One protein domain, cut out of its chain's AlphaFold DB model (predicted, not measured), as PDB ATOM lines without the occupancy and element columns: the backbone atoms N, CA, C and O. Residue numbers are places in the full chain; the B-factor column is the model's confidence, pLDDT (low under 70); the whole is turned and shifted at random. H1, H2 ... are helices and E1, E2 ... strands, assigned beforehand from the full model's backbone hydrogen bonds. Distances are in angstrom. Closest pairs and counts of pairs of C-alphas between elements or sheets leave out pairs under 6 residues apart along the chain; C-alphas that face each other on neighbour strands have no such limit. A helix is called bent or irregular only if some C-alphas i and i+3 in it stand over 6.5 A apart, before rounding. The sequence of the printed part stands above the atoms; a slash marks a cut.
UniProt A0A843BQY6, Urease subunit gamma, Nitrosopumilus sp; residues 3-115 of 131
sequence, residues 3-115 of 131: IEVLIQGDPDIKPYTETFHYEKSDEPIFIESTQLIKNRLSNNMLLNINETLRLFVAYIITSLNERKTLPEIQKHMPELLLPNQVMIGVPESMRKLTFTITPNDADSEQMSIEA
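AT A GLANCE: This is residues 3 to 115 of the 131 residues of the protein "Urease subunit gamma" of Nitrosopumilus sp (UniProt A0A843BQY6). A twisted sheet of four strands has two helices, H2 and H3, packed on one face, while its other face is bare of named helices. H1, the longest helix, crosses H2 on the side away from the sheet, and the short H4 lies near the beginning of H2. The 113 printed residues include four named helices and four named strands, in the order E1 E2 H1 H2 H3 H4 E3 E4; the sheet, E2 - E1 - E3 - E4, is antiparallel throughout, and the class is mixed, helices and strands. The whole is compact, with a radius of gyration of the C-alphas of 14.0 A and spans of 39 by 33 by 22 A.

HOW THE PARTS SIT: E1, residues 3 to 8, and E2, residues 16 to 21, form a hairpin of antiparallel neighbours; N 5 and O 18 are within hydrogen-bond range at 2.8 A. E1 is also the antiparallel neighbour of E3, residues 96 to 102, with N 6 and O 98 at 2.8 A. E3 and E4, residues 109 to 114, form another hairpin, with N 99 and O 111 at 2.8 A. E2 and E4 are the edge strands. H1, residues 24 to 42, is not on the sheet; it is irregular, with C-alphas 25 and 28 7.4 A apart, and has a kink of 26 degrees near residue 31. Its residues 30 to 37 alone touch H2, residues 49 to 65, opposite ways at a steep tilt of 53 degrees; the closest C-alphas are those of Thr 34 and Leu 55, 6.7 A. H2 is on the sheet at a height of 9.9 A, over E1 and E3 and only just over E2, on which 3 of its 17 C-alphas fall; it runs slantwise to the strands, at 41 degrees to E1 on the local plane. H3, residues 70 to 79, is irregular, with C-alphas 75 and 78 7.2 A apart. It lies on the same face as H2, over E4 at a height of 9.1 A; the closest C-alphas of H3 and E4 are those of Gln 74 and Ile 113, 6.6 A. H2 and H3 form a helical hairpin and touch with a steep tilt of 40 degrees, opposite ways; their closest C-alphas are those of Ile 60 and Ile 73, 6.6 A. H4, residues 90 to 93, is close to H2 but not clearly touching, with the C-alphas of Ile 49 and Val 90 5.6 A apart. Every O i to N i+4 pair is within hydrogen-bond range in H2, against 13 of 15 in H1 and 4 of 6 in H3; H4 is too short for such a pair.

IN THESE COORDINATES: E1 begins at C-alpha 3, (356.686, 321.376, 328.891). From first to last C-alpha, H1 measures 27.2 A, H2 24.5 A and E3 19.6 A. E4 ends at C-alpha 114, (372.810, 327.374, 324.533).

THE WHOLE: The two C-alphas farthest apart, those of Asn 44 and Asp 105, are 40.1 A apart. The printed part has no cut and no long link, and no printed residue is under 70 in pLDDT.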
ATOM      1  N   ILE A   3     355.359 320.871 329.253       96.00
ATOM      2  CA  ILE A   3     356.686 321.376 328.891       96.00
ATOM      3  C   ILE A   3     356.693 321.624 327.388       96.00
ATOM      4  O   ILE A   3     356.586 320.690 326.597       96.00
ATOM      5  N   GLU A   4     356.813 322.883 326.997       97.62
ATOM      6  CA  GLU A   4     357.014 323.290 325.609       97.62
ATOM      7  C   GLU A   4     358.497 323.523 325.382       97.62
ATOM      8  O   GLU A   4     359.134 324.245 326.146       97.62
ATOM      9  N   VAL A   5     359.052 322.914 324.341       98.00
ATOM     10  CA  VAL A   5     360.453 323.087 323.975       98.00
ATOM     11  C   VAL A   5     360.516 323.729 322.607       98.00
ATOM     12  O   VAL A   5     360.120 323.114 321.624       98.00
ATOM     13  N   LEU A   6     361.016 324.958 322.540       98.12
ATOM     14  CA  LEU A   6     361.415 325.591 321.290       98.12
ATOM     15  C   LEU A   6     362.832 325.124 320.952       98.12
ATOM     16  O   LEU A   6     363.774 325.388 321.707       98.12
ATOM     17  N   ILE A   7     362.967 324.448 319.815       97.75
ATOM     18  CA  ILE A   7     364.226 323.927 319.294       97.75
ATOM     19  C   ILE A   7     364.737 324.854 318.196       97.75
ATOM     20  O   ILE A   7     364.041 325.135 317.218       97.75
ATOM     21  N   GLN A   8     365.968 325.333 318.366       97.62
ATOM     22  CA  GLN A   8     366.663 326.184 317.407       97.62
ATOM     23  C   GLN A   8     368.005 325.539 317.057       97.62
ATOM     24  O   GLN A   8     368.873 325.392 317.917       97.62
ATOM     25  N   GLY A   9     368.147 325.135 315.798       93.69
ATOM     26  CA  GLY A   9     369.349 324.505 315.258       93.69
ATOM     27  C   GLY A   9     370.161 325.470 314.403       93.69
ATOM     28  O   GLY A   9     370.492 326.574 314.843       93.69
ATOM     29  N   ASP A  10     370.471 325.052 313.176       86.19
ATOM     30  CA  ASP A  10     371.136 325.907 312.198       86.19
ATOM     31  C   ASP A  10     370.334 327.182 311.885       86.19
ATOM     32  O   ASP A  10     369.106 327.120 311.785       86.19
ATOM     33  N   PRO A  11     371.008 328.334 311.678       84.38
ATOM     34  CA  PRO A  11     370.347 329.619 311.420       84.38
ATOM     35  C   PRO A  11     369.421 329.616 310.199       84.38
ATOM     36  O   PRO A  11     368.454 330.374 310.158       84.38
ATOM     37  N   ASP A  12     369.718 328.757 309.222       87.69
ATOM     38  CA  ASP A  12     368.969 328.637 307.971       87.69
ATOM     39  C   ASP A  12     367.733 327.727 308.097       87.69
ATOM     40  O   ASP A  12     366.918 327.642 307.176       87.69
ATOM     41  N   ILE A  13     367.566 327.051 309.239       89.19
ATOM     42  CA  ILE A  13     366.435 326.165 309.520       89.19
ATOM     43  C   ILE A  13     365.456 326.880 310.451       89.19
ATOM     44  O   ILE A  13     365.813 327.386 311.515       89.19
ATOM     45  N   LYS A  14     364.174 326.898 310.065       93.75
ATOM     46  CA  LYS A  14     363.123 327.490 310.895       93.75
ATOM     47  C   LYS A  14     363.016 326.735 312.233       93.75
ATOM     48  O   LYS A  14     362.850 325.515 312.209       93.75
ATOM     49  N   PRO A  15     363.014 327.441 313.378       96.12
ATOM     50  CA  PRO A  15     362.720 326.838 314.670       96.12
ATOM     51  C   PRO A  15     361.369 326.128 314.698       96.12
ATOM     52  O   PRO A  15     360.409 326.564 314.052       96.12
ATOM     53  N   TYR A  16     361.280 325.079 315.506       96.31
ATOM     54  CA  TYR A  16     360.041 324.346 315.735       96.31
ATOM     55  C   TYR A  16     359.841 324.077 317.225       96.31
ATOM     56  O   TYR A  16     360.786 324.145 318.012       96.31
ATOM     57  N   THR A  17     358.595 323.805 317.607       97.44
ATOM     58  CA  THR A  17     358.215 323.573 319.001       97.44
ATOM     59  C   THR A  17     357.675 322.165 319.164       97.44
ATOM     60  O   THR A  17     356.799 321.748 318.410       97.44
ATOM     61  N   GLU A  18     358.154 321.474 320.189       96.94
ATOM     62  CA  GLU A  18     357.623 320.194 320.657       96.94
ATOM     63  C   GLU A  18     356.938 320.393 322.009       96.94
ATOM     64  O   GLU A  18     357.384 321.198 322.829       96.94
ATOM     65  N   THR A  19     355.842 319.677 322.258       96.19
ATOM     66  CA  THR A  19     355.090 319.782 323.519       96.19
ATOM     67  C   THR A  19     354.997 318.431 324.208       96.19
ATOM     68  O   THR A  19     354.531 317.454 323.626       96.19
ATOM     69  N   PHE A  20     355.372 318.404 325.482       93.56
ATOM     70  CA  PHE A  20     355.298 317.237 326.345       93.56
ATOM     71  C   PHE A  20     354.262 317.472 327.435       93.56
ATOM     72  O   PHE A  20     354.260 318.510 328.098       93.56
ATOM     73  N   HIS A  21     353.401 316.481 327.631       92.12
ATOM     74  CA  HIS A  21     352.461 316.443 328.740       92.12
ATOM     75  C   HIS A  21     352.898 315.331 329.683       92.12
ATOM     76  O   HIS A  21     353.215 314.228 329.242       92.12
ATOM     77  N   TYR A  22     352.963 315.659 330.967       90.06
ATOM     78  CA  TYR A  22     353.282 314.716 332.024       90.06
ATOM     79  C   TYR A  22     352.255 314.845 333.136       90.06
ATOM     80  O   TYR A  22     352.134 315.902 333.770       90.06
ATOM     81  N   GLU A  23     351.543 313.761 333.398       89.56
ATOM     82  CA  GLU A  23     350.740 313.580 334.594       89.56
ATOM     83  C   GLU A  23     351.396 312.552 335.512       89.56
ATOM     84  O   GLU A  23     352.167 311.694 335.085       89.56
ATOM     85  N   LYS A  24     351.081 312.605 336.809       85.50
ATOM     86  CA  LYS A  24     351.644 311.645 337.768       85.50
ATOM     87  C   LYS A  24     351.249 310.197 337.438       85.50
ATOM     88  O   LYS A  24     351.997 309.272 337.730       85.50
ATOM     89  N   SER A  25     350.099 309.996 336.800       88.25
ATOM     90  CA  SER A  25     349.664 308.703 336.258       88.25
ATOM     91  C   SER A  25     350.585 308.152 335.165       88.25
ATOM     92  O   SER A  25     350.656 306.936 335.010       88.25
ATOM     93  N   ASP A  26     351.319 309.010 334.450       85.94
ATOM     94  CA  ASP A  26     352.236 308.615 333.374       85.94
ATOM     95  C   ASP A  26     353.617 308.189 333.897       85.94
ATOM     96  O   ASP A  26     354.459 307.722 333.128       85.94
ATOM     97  N   GLU A  27     353.869 308.338 335.202       86.50
ATOM     98  CA  GLU A  27     355.165 308.079 335.835       86.50
ATOM     99  C   GLU A  27     355.758 306.694 335.503       86.50
ATOM    100  O   GLU A  27     356.940 306.648 335.155       86.50
ATOM    101  N   PRO A  28     354.996 305.579 335.490       87.94
ATOM    102  CA  PRO A  28     355.539 304.277 335.096       87.94
ATOM    103  C   PRO A  28     356.054 304.246 333.648       87.94
ATOM    104  O   PRO A  28     357.166 303.783 333.398       87.94
ATOM    105  N   ILE A  29     355.278 304.794 332.705       85.50
ATOM    106  CA  ILE A  29     355.620 304.843 331.271       85.50
ATOM    107  C   ILE A  29     356.841 305.743 331.055       85.50
ATOM    108  O   ILE A  29     357.753 305.450 330.273       85.50
ATOM    109  N   PHE A  30     356.878 306.858 331.774       86.25
ATOM    110  CA  PHE A  30     357.979 307.800 331.746       86.25
ATOM    111  C   PHE A  30     359.289 307.179 332.269       86.25
ATOM    112  O   PHE A  30     360.336 307.309 331.624       86.25
ATOM    113  N   ILE A  31     359.240 306.450 333.390       85.12
ATOM    114  CA  ILE A  31     360.400 305.736 333.942       85.12
ATOM    115  C   ILE A  31     360.892 304.675 332.956       85.12
ATOM    116  O   ILE A  31     362.088 304.631 332.666       85.12
ATOM    117  N   GLU A  32     359.992 303.860 332.404       87.81
ATOM    118  CA  GLU A  32     360.341 302.797 331.457       87.81
ATOM    119  C   GLU A  32     360.995 303.361 330.187       87.81
ATOM    120  O   GLU A  32     362.082 302.937 329.792       87.81
ATOM    121  N   SER A  33     360.396 304.389 329.581       84.62
ATOM    122  CA  SER A  33     360.956 305.026 328.382       84.62
ATOM    123  C   SER A  33     362.324 305.671 328.636       84.62
ATOM    124  O   SER A  33     363.227 305.560 327.804       84.62
ATOM    125  N   THR A  34     362.528 306.269 329.811       86.75
ATOM    126  CA  THR A  34     363.831 306.818 330.213       86.75
ATOM    127  C   THR A  34     364.862 305.708 330.441       86.75
ATOM    128  O   THR A  34     366.030 305.861 330.075       86.75
ATOM    129  N   GLN A  35     364.455 304.570 331.012       89.38
ATOM    130  CA  GLN A  35     365.320 303.399 331.169       89.38
ATOM    131  C   GLN A  35     365.744 302.825 329.816       89.38
ATOM    132  O   GLN A  35     366.912 302.484 329.655       89.38
ATOM    133  N   LEU A  36     364.853 302.784 328.821       87.75
ATOM    134  CA  LEU A  36     365.206 302.362 327.465       87.75
ATOM    135  C   LEU A  36     366.291 303.262 326.857       87.75
ATOM    136  O   LEU A  36     367.271 302.744 326.327       87.75
ATOM    137  N   ILE A  37     366.176 304.587 326.990       88.00
ATOM    138  CA  ILE A  37     367.201 305.534 326.509       88.00
ATOM    139  C   ILE A  37     368.539 305.302 327.227       88.00
ATOM    140  O   ILE A  37     369.584 305.207 326.580       88.00
ATOM    141  N   LYS A  38     368.520 305.136 328.556       87.50
ATOM    142  CA  LYS A  38     369.730 304.833 329.341       87.50
ATOM    143  C   LYS A  38     370.366 303.506 328.924       87.50
ATOM    144  O   LYS A  38     371.575 303.449 328.722       87.50
ATOM    145  N   ASN A  39     369.561 302.466 328.709       90.38
ATOM    146  CA  ASN A  39     370.030 301.172 328.220       90.38
ATOM    147  C   ASN A  39     370.662 301.293 326.830       90.38
ATOM    148  O   ASN A  39     371.636 300.599 326.543       90.38
ATOM    149  N   ARG A  40     370.149 302.176 325.961       91.25
ATOM    150  CA  ARG A  40     370.771 302.418 324.655       91.25
ATOM    151  C   ARG A  40     372.169 303.008 324.796       91.25
ATOM    152  O   ARG A  40     373.102 302.469 324.201       91.25
ATOM    153  N   LEU A  41     372.324 304.020 325.648       90.38
ATOM    154  CA  LEU A  41     373.627 304.610 325.963       90.38
ATOM    155  C   LEU A  41     374.602 303.573 326.540       90.38
ATOM    156  O   LEU A  41     375.748 303.509 326.105       90.38
ATOM    157  N   SER A  42     374.150 302.712 327.458       90.81
ATOM    158  CA  SER A  42     374.980 301.635 328.027       90.81
ATOM    159  C   SER A  42     375.431 300.595 326.996       90.81
ATOM    160  O   SER A  42     376.447 299.937 327.199       90.81
ATOM    161  N   ASN A  43     374.706 300.462 325.885       92.25
ATOM    162  CA  ASN A  43     375.066 299.603 324.758       92.25
ATOM    163  C   ASN A  43     375.825 300.361 323.651       92.25
ATOM    164  O   ASN A  43     375.910 299.871 322.527       92.25
ATOM    165  N   ASN A  44     376.363 301.551 323.949       91.94
ATOM    166  CA  ASN A  44     377.072 302.426 323.006       91.94
ATOM    167  C   ASN A  44     376.250 302.796 321.758       91.94
ATOM    168  O   ASN A  44     376.811 303.082 320.700       91.94
ATOM    169  N   MET A  45     374.918 302.781 321.859       93.88
ATOM    170  CA  MET A  45     374.053 303.260 320.785       93.88
ATOM    171  C   MET A  45     373.913 304.777 320.863       93.88
ATOM    172  O   MET A  45     373.678 305.339 321.933       93.88
ATOM    173  N   LEU A  46     374.018 305.422 319.702       96.12
ATOM    174  CA  LEU A  46     373.857 306.864 319.557       96.12
ATOM    175  C   LEU A  46     372.379 307.250 319.626       96.12
ATOM    176  O   LEU A  46     371.537 306.611 318.984       96.12
ATOM    177  N   LEU A  47     372.075 308.306 320.379       96.50
ATOM    178  CA  LEU A  47     370.724 308.849 320.472       96.50
ATOM    179  C   LEU A  47     370.401 309.735 319.270       96.50
ATOM    180  O   LEU A  47     371.194 310.591 318.873       96.50
ATOM    181  N   ASN A  48     369.210 309.562 318.711       95.56
ATOM    182  CA  ASN A  48     368.669 310.503 317.735       95.56
ATOM    183  C   ASN A  48     368.084 311.753 318.421       95.56
ATOM    184  O   ASN A  48     367.955 311.815 319.643       95.56
ATOM    185  N   ILE A  49     367.674 312.743 317.624       94.94
ATOM    186  CA  ILE A  49     367.132 314.019 318.115       94.94
ATOM    187  C   ILE A  49     365.933 313.853 319.068       94.94
ATOM    188  O   ILE A  49     365.848 314.530 320.091       94.94
ATOM    189  N   ASN A  50     365.035 312.906 318.790       93.88
ATOM    190  CA  ASN A  50     363.843 312.676 319.603       93.88
ATOM    191  C   ASN A  50     364.192 312.011 320.939       93.88
ATOM    192  O   ASN A  50     363.610 312.344 321.969       93.88
ATOM    193  N   GLU A  51     365.138 311.072 320.933       94.94
ATOM    194  CA  GLU A  51     365.637 310.414 322.144       94.94
ATOM    195  C   GLU A  51     366.390 311.404 323.038       94.94
ATOM    196  O   GLU A  51     366.158 311.441 324.246       94.94
ATOM    197  N   THR A  52     367.217 312.260 322.439       95.88
ATOM    198  CA  THR A  52     367.912 313.359 323.119       95.88
ATOM    199  C   THR A  52     366.930 314.312 323.796       95.88
ATOM    200  O   THR A  52     367.057 314.591 324.989       95.88
ATOM    201  N   LEU A  53     365.903 314.771 323.073       95.56
ATOM    202  CA  LEU A  53     364.905 315.681 323.631       95.56
ATOM    203  C   LEU A  53     364.130 315.037 324.788       95.56
ATOM    204  O   LEU A  53     363.923 315.666 325.827       95.56
ATOM    205  N   ARG A  54     363.752 313.761 324.640       93.81
ATOM    206  CA  ARG A  54     363.093 312.988 325.702       93.81
ATOM    207  C   ARG A  54     363.972 312.857 326.939       93.81
ATOM    208  O   ARG A  54     363.449 312.988 328.040       93.81
ATOM    209  N   LEU A  55     365.279 312.647 326.782       95.00
ATOM    210  CA  LEU A  55     366.211 312.592 327.910       95.00
ATOM    211  C   LEU A  55     366.263 313.926 328.670       95.00
ATOM    212  O   LEU A  55     366.195 313.927 329.898       95.00
ATOM    213  N   PHE A  56     366.339 315.056 327.962       96.00
ATOM    214  CA  PHE A  56     366.347 316.382 328.590       96.00
ATOM    215  C   PHE A  56     365.041 316.695 329.317       96.00
ATOM    216  O   PHE A  56     365.065 317.115 330.474       96.00
ATOM    217  N   VAL A  57     363.899 316.424 328.684       95.06
ATOM    218  CA  VAL A  57     362.584 316.556 329.327       95.06
ATOM    219  C   VAL A  57     362.497 315.648 330.551       95.06
ATOM    220  O   VAL A  57     362.004 316.066 331.600       95.06
ATOM    221  N   ALA A  58     363.040 314.434 330.457       93.12
ATOM    222  CA  ALA A  58     363.025 313.509 331.570       93.12
ATOM    223  C   ALA A  58     363.864 313.986 332.757       93.12
ATOM    224  O   ALA A  58     363.457 313.867 333.917       93.12
ATOM    225  N   TYR A  59     365.016 314.578 332.468       94.50
ATOM    226  CA  TYR A  59     365.847 315.208 333.476       94.50
ATOM    227  C   TYR A  59     365.140 316.386 334.163       94.50
ATOM    228  O   TYR A  59     365.206 316.481 335.389       94.50
ATOM    229  N   ILE A  60     364.421 317.231 333.412       95.12
ATOM    230  CA  ILE A  60     363.625 318.340 333.972       95.12
ATOM    231  C   ILE A  60     362.558 317.801 334.926       95.12
ATOM    232  O   ILE A  60     362.526 318.207 336.085       95.12
ATOM    233  N   ILE A  61     361.726 316.855 334.474       92.62
ATOM    234  CA  ILE A  61     360.643 316.270 335.284       92.62
ATOM    235  C   ILE A  61     361.200 315.677 336.582       92.62
ATOM    236  O   ILE A  61     360.726 315.995 337.672       92.62
ATOM    237  N   THR A  62     362.245 314.852 336.470       91.31
ATOM    238  CA  THR A  62     362.874 314.198 337.626       91.31
ATOM    239  C   THR A  62     363.441 315.232 338.599       91.31
ATOM    240  O   THR A  62     363.208 315.148 339.801       91.31
ATOM    241  N   SER A  63     364.133 316.250 338.086       93.62
ATOM    242  CA  SER A  63     364.754 317.290 338.907       93.62
ATOM    243  C   SER A  63     363.732 318.170 339.627       93.62
ATOM    244  O   SER A  63     363.932 318.508 340.792       93.62
ATOM    245  N   LEU A  64     362.620 318.508 338.969       92.12
ATOM    246  CA  LEU A  64     361.518 319.250 339.588       92.12
ATOM    247  C   LEU A  64     360.831 318.424 340.684       92.12
ATOM    248  O   LEU A  64     360.544 318.952 341.758       92.12
ATOM    249  N   ASN A  65     360.634 317.120 340.464       89.00
ATOM    250  CA  ASN A  65     360.112 316.208 341.489       89.00
ATOM    251  C   ASN A  65     361.059 316.101 342.703       89.00
ATOM    252  O   ASN A  65     360.602 315.980 343.839       89.00
ATOM    253  N   GLU A  66     362.369 316.222 342.477       92.06
ATOM    254  CA  GLU A  66     363.409 316.326 343.513       92.06
ATOM    255  C   GLU A  66     363.530 317.733 344.132       92.06
ATOM    256  O   GLU A  66     364.406 317.965 344.966       92.06
ATOM    257  N   ARG A  67     362.640 318.668 343.770       93.56
ATOM    258  CA  ARG A  67     362.607 320.066 344.237       93.56
ATOM    259  C   ARG A  67     363.840 320.897 343.866       93.56
ATOM    260  O   ARG A  67     364.136 321.876 344.550       93.56
ATOM    261  N   LYS A  68     364.546 320.540 342.789       94.94
ATOM    262  CA  LYS A  68     365.596 321.391 342.213       94.94
ATOM    263  C   LYS A  68     364.971 322.589 341.507       94.94
ATOM    264  O   LYS A  68     363.896 322.494 340.916       94.94
ATOM    265  N   THR A  69     365.671 323.709 341.543       94.31
ATOM    266  CA  THR A  69     365.279 324.955 340.880       94.31
ATOM    267  C   THR A  69     365.670 324.947 339.398       94.31
ATOM    268  O   THR A  69     366.613 324.258 339.000       94.31
ATOM    269  N   LEU A  70     364.995 325.741 338.557       94.19
ATOM    270  CA  LEU A  70     365.348 325.835 337.132       94.19
ATOM    271  C   LEU A  70     366.810 326.240 336.875       94.19
ATOM    272  O   LEU A  70     367.425 325.631 336.000       94.19
ATOM    273  N   PRO A  71     367.421 327.177 337.629       95.50
ATOM    274  CA  PRO A  71     368.843 327.478 337.469       95.50
ATOM    275  C   PRO A  71     369.762 326.276 337.735       95.50
ATOM    276  O   PRO A  71     370.752 326.094 337.026       95.50
ATOM    277  N   GLU A  72     369.440 325.429 338.718       95.50
ATOM    278  CA  GLU A  72     370.204 324.200 338.988       95.50
ATOM    279  C   GLU A  72     370.057 323.196 337.842       95.50
ATOM    280  O   GLU A  72     371.043 322.613 337.388       95.50
ATOM    281  N   ILE A  73     368.840 323.031 337.324       95.75
ATOM    282  CA  ILE A  73     368.562 322.166 336.172       95.75
ATOM    283  C   ILE A  73     369.333 322.655 334.943       95.75
ATOM    284  O   ILE A  73     370.032 321.872 334.300       95.75
ATOM    285  N   GLN A  74     369.255 323.955 334.649       96.00
ATOM    286  CA  GLN A  74     369.924 324.597 333.520       96.00
ATOM    287  C   GLN A  74     371.440 324.403 333.564       96.00
ATOM    288  O   GLN A  74     372.049 324.107 332.539       96.00
ATOM    289  N   LYS A  75     372.043 324.539 334.749       95.50
ATOM    290  CA  LYS A  75     373.487 324.391 334.949       95.50
ATOM    291  C   LYS A  75     373.994 322.986 334.608       95.50
ATOM    292  O   LYS A  75     375.072 322.864 334.040       95.50
ATOM    293  N   HIS A  76     373.234 321.952 334.963       94.50
ATOM    294  CA  HIS A  76     373.664 320.555 334.842       94.50
ATOM    295  C   HIS A  76     373.202 319.870 333.551       94.50
ATOM    296  O   HIS A  76     373.731 318.821 333.192       94.50
ATOM    297  N   MET A  77     372.238 320.440 332.824       94.69
ATOM    298  CA  MET A  77     371.737 319.827 331.589       94.69
ATOM    299  C   MET A  77     372.830 319.563 330.527       94.69
ATOM    300  O   MET A  77     372.800 318.478 329.943       94.69
ATOM    301  N   PRO A  78     373.819 320.454 330.297       94.44
ATOM    302  CA  PRO A  78     374.889 320.195 329.327       94.44
ATOM    303  C   PRO A  78     375.814 319.020 329.684       94.44
ATOM    304  O   PRO A  78     376.580 318.561 328.843       94.44
ATOM    305  N   GLU A  79     375.766 318.528 330.925       93.81
ATOM    306  CA  GLU A  79     376.587 317.408 331.406       93.81
ATOM    307  C   GLU A  79     375.949 316.042 331.094       93.81
ATOM    308  O   GLU A  79     376.582 315.004 331.279       93.81
ATOM    309  N   LEU A  80     374.694 316.022 330.627       93.44
ATOM    310  CA  LEU A  80     373.928 314.789 330.427       93.44
ATOM    311  C   LEU A  80     374.375 313.977 329.211       93.44
ATOM    312  O   LEU A  80     374.177 312.761 329.196       93.44
ATOM    313  N   LEU A  81     374.917 314.636 328.184       94.94
ATOM    314  CA  LEU A  81     375.291 314.003 326.924       94.94
ATOM    315  C   LEU A  81     376.605 314.561 326.388       94.94
ATOM    316  O   LEU A  81     376.779 315.768 326.214       94.94
ATOM    317  N   LEU A  82     377.506 313.649 326.053       93.69
ATOM    318  CA  LEU A  82     378.702 313.934 325.278       93.69
ATOM    319  C   LEU A  82     378.384 313.909 323.771       93.69
ATOM    320  O   LEU A  82     377.467 313.199 323.347       93.69
ATOM    321  N   PRO A  83     379.166 314.613 322.930       93.56
ATOM    322  CA  PRO A  83     378.933 314.647 321.482       93.56
ATOM    323  C   PRO A  83     378.940 313.258 320.831       93.56
ATOM    324  O   PRO A  83     378.155 312.980 319.932       93.56
ATOM    325  N   ASN A  84     379.773 312.346 321.335       92.88
ATOM    326  CA  ASN A  84     379.878 310.969 320.850       92.88
ATOM    327  C   ASN A  84     378.755 310.030 321.339       92.88
ATOM    328  O   ASN A  84     378.821 308.833 321.074       92.88
ATOM    329  N   GLN A  85     377.760 310.537 322.074       95.25
ATOM    330  CA  GLN A  85     376.598 309.771 322.548       95.25
ATOM    331  C   GLN A  85     375.328 310.058 321.740       95.25
ATOM    332  O   GLN A  85     374.282 309.451 321.978       95.25
ATOM    333  N   VAL A  86     375.410 310.962 320.767       96.25
ATOM    334  CA  VAL A  86     374.299 311.333 319.891       96.25
ATOM    335  C   VAL A  86     374.671 311.109 318.430       96.25
ATOM    336  O   VAL A  86     375.841 310.988 318.071       96.25
ATOM    337  N   MET A  87     373.662 311.004 317.573       95.69
ATOM    338  CA  MET A  87     373.871 310.919 316.132       95.69
ATOM    339  C   MET A  87     374.487 312.219 315.592       95.69
ATOM    340  O   MET A  87     374.251 313.307 316.120       95.69
ATOM    341  N   ILE A  88     375.244 312.103 314.498       91.44
ATOM    342  CA  ILE A  88     375.782 313.252 313.754       91.44
ATOM    343  C   ILE A  88     374.639 314.208 313.383       91.44
ATOM    344  O   ILE A  88     373.554 313.760 313.007       91.44
ATOM    345  N   GLY A  89     374.879 315.515 313.495       91.50
ATOM    346  CA  GLY A  89     373.890 316.552 313.199       91.50
ATOM    347  C   GLY A  89     372.954 316.884 314.366       91.50
ATOM    348  O   GLY A  89     372.260 317.898 314.307       91.50
ATOM    349  N   VAL A  90     372.900 316.067 315.428       95.31
ATOM    350  CA  VAL A  90     372.042 316.341 316.597       95.31
ATOM    351  C   VAL A  90     372.501 317.587 317.372       95.31
ATOM    352  O   VAL A  90     371.642 318.434 317.625       95.31
ATOM    353  N   PRO A  91     373.795 317.767 317.720       95.25
ATOM    354  CA  PRO A  91     374.257 318.990 318.387       95.25
ATOM    355  C   PRO A  91     373.932 320.263 317.591       95.25
ATOM    356  O   PRO A  91     373.510 321.270 318.153       95.25
ATOM    357  N   GLU A  92     374.069 320.208 316.267       94.25
ATOM    358  CA  GLU A  92     373.816 321.321 315.349       94.25
ATOM    359  C   GLU A  92     372.325 321.582 315.146       94.25
ATOM    360  O   GLU A  92     371.918 322.727 314.970       94.25
ATOM    361  N   SER A  93     371.493 320.544 315.219       94.50
ATOM    362  CA  SER A  93     370.034 320.681 315.162       94.50
ATOM    363  C   SER A  93     369.448 321.270 316.450       94.50
ATOM    364  O   SER A  93     368.308 321.730 316.451       94.50
ATOM    365  N   MET A  94     370.212 321.273 317.545       94.69
ATOM    366  CA  MET A  94     369.781 321.697 318.880       94.69
ATOM    367  C   MET A  94     370.732 322.734 319.486       94.69
ATOM    368  O   MET A  94     371.079 322.641 320.660       94.69
ATOM    369  N   ARG A  95     371.156 323.740 318.712       95.50
ATOM    370  CA  ARG A  95     372.071 324.792 319.197       95.50
ATOM    371  C   ARG A  95     371.509 325.577 320.372       95.50
ATOM    372  O   ARG A  95     372.280 326.016 321.216       95.50
ATOM    373  N   LYS A  96     370.192 325.756 320.434       96.75
ATOM    374  CA  LYS A  96     369.506 326.375 321.561       96.75
ATOM    375  C   LYS A  96     368.184 325.676 321.823       96.75
ATOM    376  O   LYS A  96     367.402 325.431 320.905       96.75
ATOM    377  N   LEU A  97     367.929 325.403 323.096       97.88
ATOM    378  CA  LEU A  97     366.653 324.896 323.579       97.88
ATOM    379  C   LEU A  97     366.065 325.899 324.559       97.88
ATOM    380  O   LEU A  97     366.737 326.322 325.499       97.88
ATOM    381  N   THR A  98     364.808 326.267 324.346       98.19
ATOM    382  CA  THR A  98     364.049 327.081 325.297       98.19
ATOM    383  C   THR A  98     362.882 326.266 325.817       98.19
ATOM    384  O   THR A  98     362.012 325.878 325.044       98.19
ATOM    385  N   PHE A  99     362.875 326.006 327.118       98.00
ATOM    386  CA  PHE A  99     361.837 325.255 327.804       98.00
ATOM    387  C   PHE A  99     360.890 326.227 328.494       98.00
ATOM    388  O   PHE A  99     361.333 327.028 329.315       98.00
ATOM    389  N   THR A 100     359.602 326.124 328.192       97.62
ATOM    390  CA  THR A 100     358.521 326.763 328.942       97.62
ATOM    391  C   THR A 100     357.798 325.676 329.723       97.62
ATOM    392  O   THR A 100     357.253 324.739 329.138       97.62
ATOM    393  N   ILE A 101     357.837 325.770 331.046       96.06
ATOM    394  CA  ILE A 101     357.338 324.758 331.971       96.06
ATOM    395  C   ILE A 101     356.115 325.338 332.666       96.06
ATOM    396  O   ILE A 101     356.216 326.334 333.378       96.06
ATOM    397  N   THR A 102     354.970 324.695 332.476       94.62
ATOM    398  CA  THR A 102     353.701 325.083 333.092       94.62
ATOM    399  C   THR A 102     353.260 323.975 334.049       94.62
ATOM    400  O   THR A 102     352.792 322.911 333.606       94.62
ATOM    401  N   PRO A 103     353.427 324.169 335.369       85.94
ATOM    402  CA  PRO A 103     352.793 323.319 336.370       85.94
ATOM    403  C   PRO A 103     351.264 323.424 336.257       85.94
ATOM    404  O   PRO A 103     350.745 324.406 335.742       85.94
ATOM    405  N   ASN A 104     350.524 322.414 336.725       78.00
ATOM    406  CA  ASN A 104     349.069 322.345 336.501       78.00
ATOM    407  C   ASN A 104     348.282 323.532 337.092       78.00
ATOM    408  O   ASN A 104     347.233 323.866 336.556       78.00
ATOM    409  N   ASP A 105     348.802 324.172 338.143       77.19
ATOM    410  CA  ASP A 105     348.101 325.208 338.913       77.19
ATOM    411  C   ASP A 105     348.985 326.439 339.194       77.19
ATOM    412  O   ASP A 105     348.805 327.120 340.203       77.19
ATOM    413  N   ALA A 106     349.991 326.705 338.353       81.75
ATOM    414  CA  ALA A 106     350.933 327.801 338.574       81.75
ATOM    415  C   ALA A 106     351.320 328.524 337.281       81.75
ATOM    416  O   ALA A 106     351.095 328.028 336.174       81.75
ATOM    417  N   ASP A 107     351.926 329.698 337.456       89.00
ATOM    418  CA  ASP A 107     352.498 330.467 336.361       89.00
ATOM    419  C   ASP A 107     353.592 329.669 335.646       89.00
ATOM    420  O   ASP A 107     354.310 328.859 336.238       89.00
ATOM    421  N   SER A 108     353.709 329.907 334.342       92.94
ATOM    422  CA  SER A 108     354.743 329.282 333.533       92.94
ATOM    423  C   SER A 108     356.104 329.892 333.841       92.94
ATOM    424  O   SER A 108     356.259 331.115 333.813       92.94
ATOM    425  N   GLU A 109     357.106 329.044 334.012       94.75
ATOM    426  CA  GLU A 109     358.500 329.455 334.115       94.75
ATOM    427  C   GLU A 109     359.263 329.072 332.845       94.75
ATOM    428  O   GLU A 109     358.903 328.125 332.142       94.75
ATOM    429  N   GLN A 110     360.328 329.811 332.537       96.06
ATOM    430  CA  GLN A 110     361.111 329.599 331.326       96.06
ATOM    431  C   GLN A 110     362.596 329.447 331.644       96.06
ATOM    432  O   GLN A 110     363.153 330.193 332.447       96.06
ATOM    433  N   MET A 111     363.255 328.516 330.958       96.38
ATOM    434  CA  MET A 111     364.710 328.383 330.960       96.38
ATOM    435  C   MET A 111     365.232 328.187 329.536       96.38
ATOM    436  O   MET A 111     364.574 327.575 328.700       96.38
ATOM    437  N   SER A 112     366.418 328.718 329.243       97.19
ATOM    438  CA  SER A 112     367.075 328.578 327.938       97.19
ATOM    439  C   SER A 112     368.475 328.016 328.101       97.19
ATOM    440  O   SER A 112     369.198 328.410 329.014       97.19
ATOM    441  N   ILE A 113     368.872 327.125 327.202       96.19
ATOM    442  CA  ILE A 113     370.207 326.533 327.177       96.19
ATOM    443  C   ILE A 113     370.786 326.696 325.782       96.19
ATOM    444  O   ILE A 113     370.172 326.288 324.798       96.19
ATOM    445  N   GLU A 114     371.977 327.279 325.728       95.00
ATOM    446  CA  GLU A 114     372.810 327.374 324.533       95.00
ATOM    447  C   GLU A 114     373.767 326.178 324.502       95.00
ATOM    448  O   GLU A 114     374.338 325.818 325.531       95.00
ATOM    449  N   ALA A 115     373.943 325.582 323.326       93.00
ATOM    450  CA  ALA A 115     374.762 324.398 323.076       93.00
ATOM    451  C   ALA A 115     374.583 323.296 324.150       93.00
ATOM    452  O   ALA A 115     375.559 322.900 324.791       93.00
TER     453      ALA A 115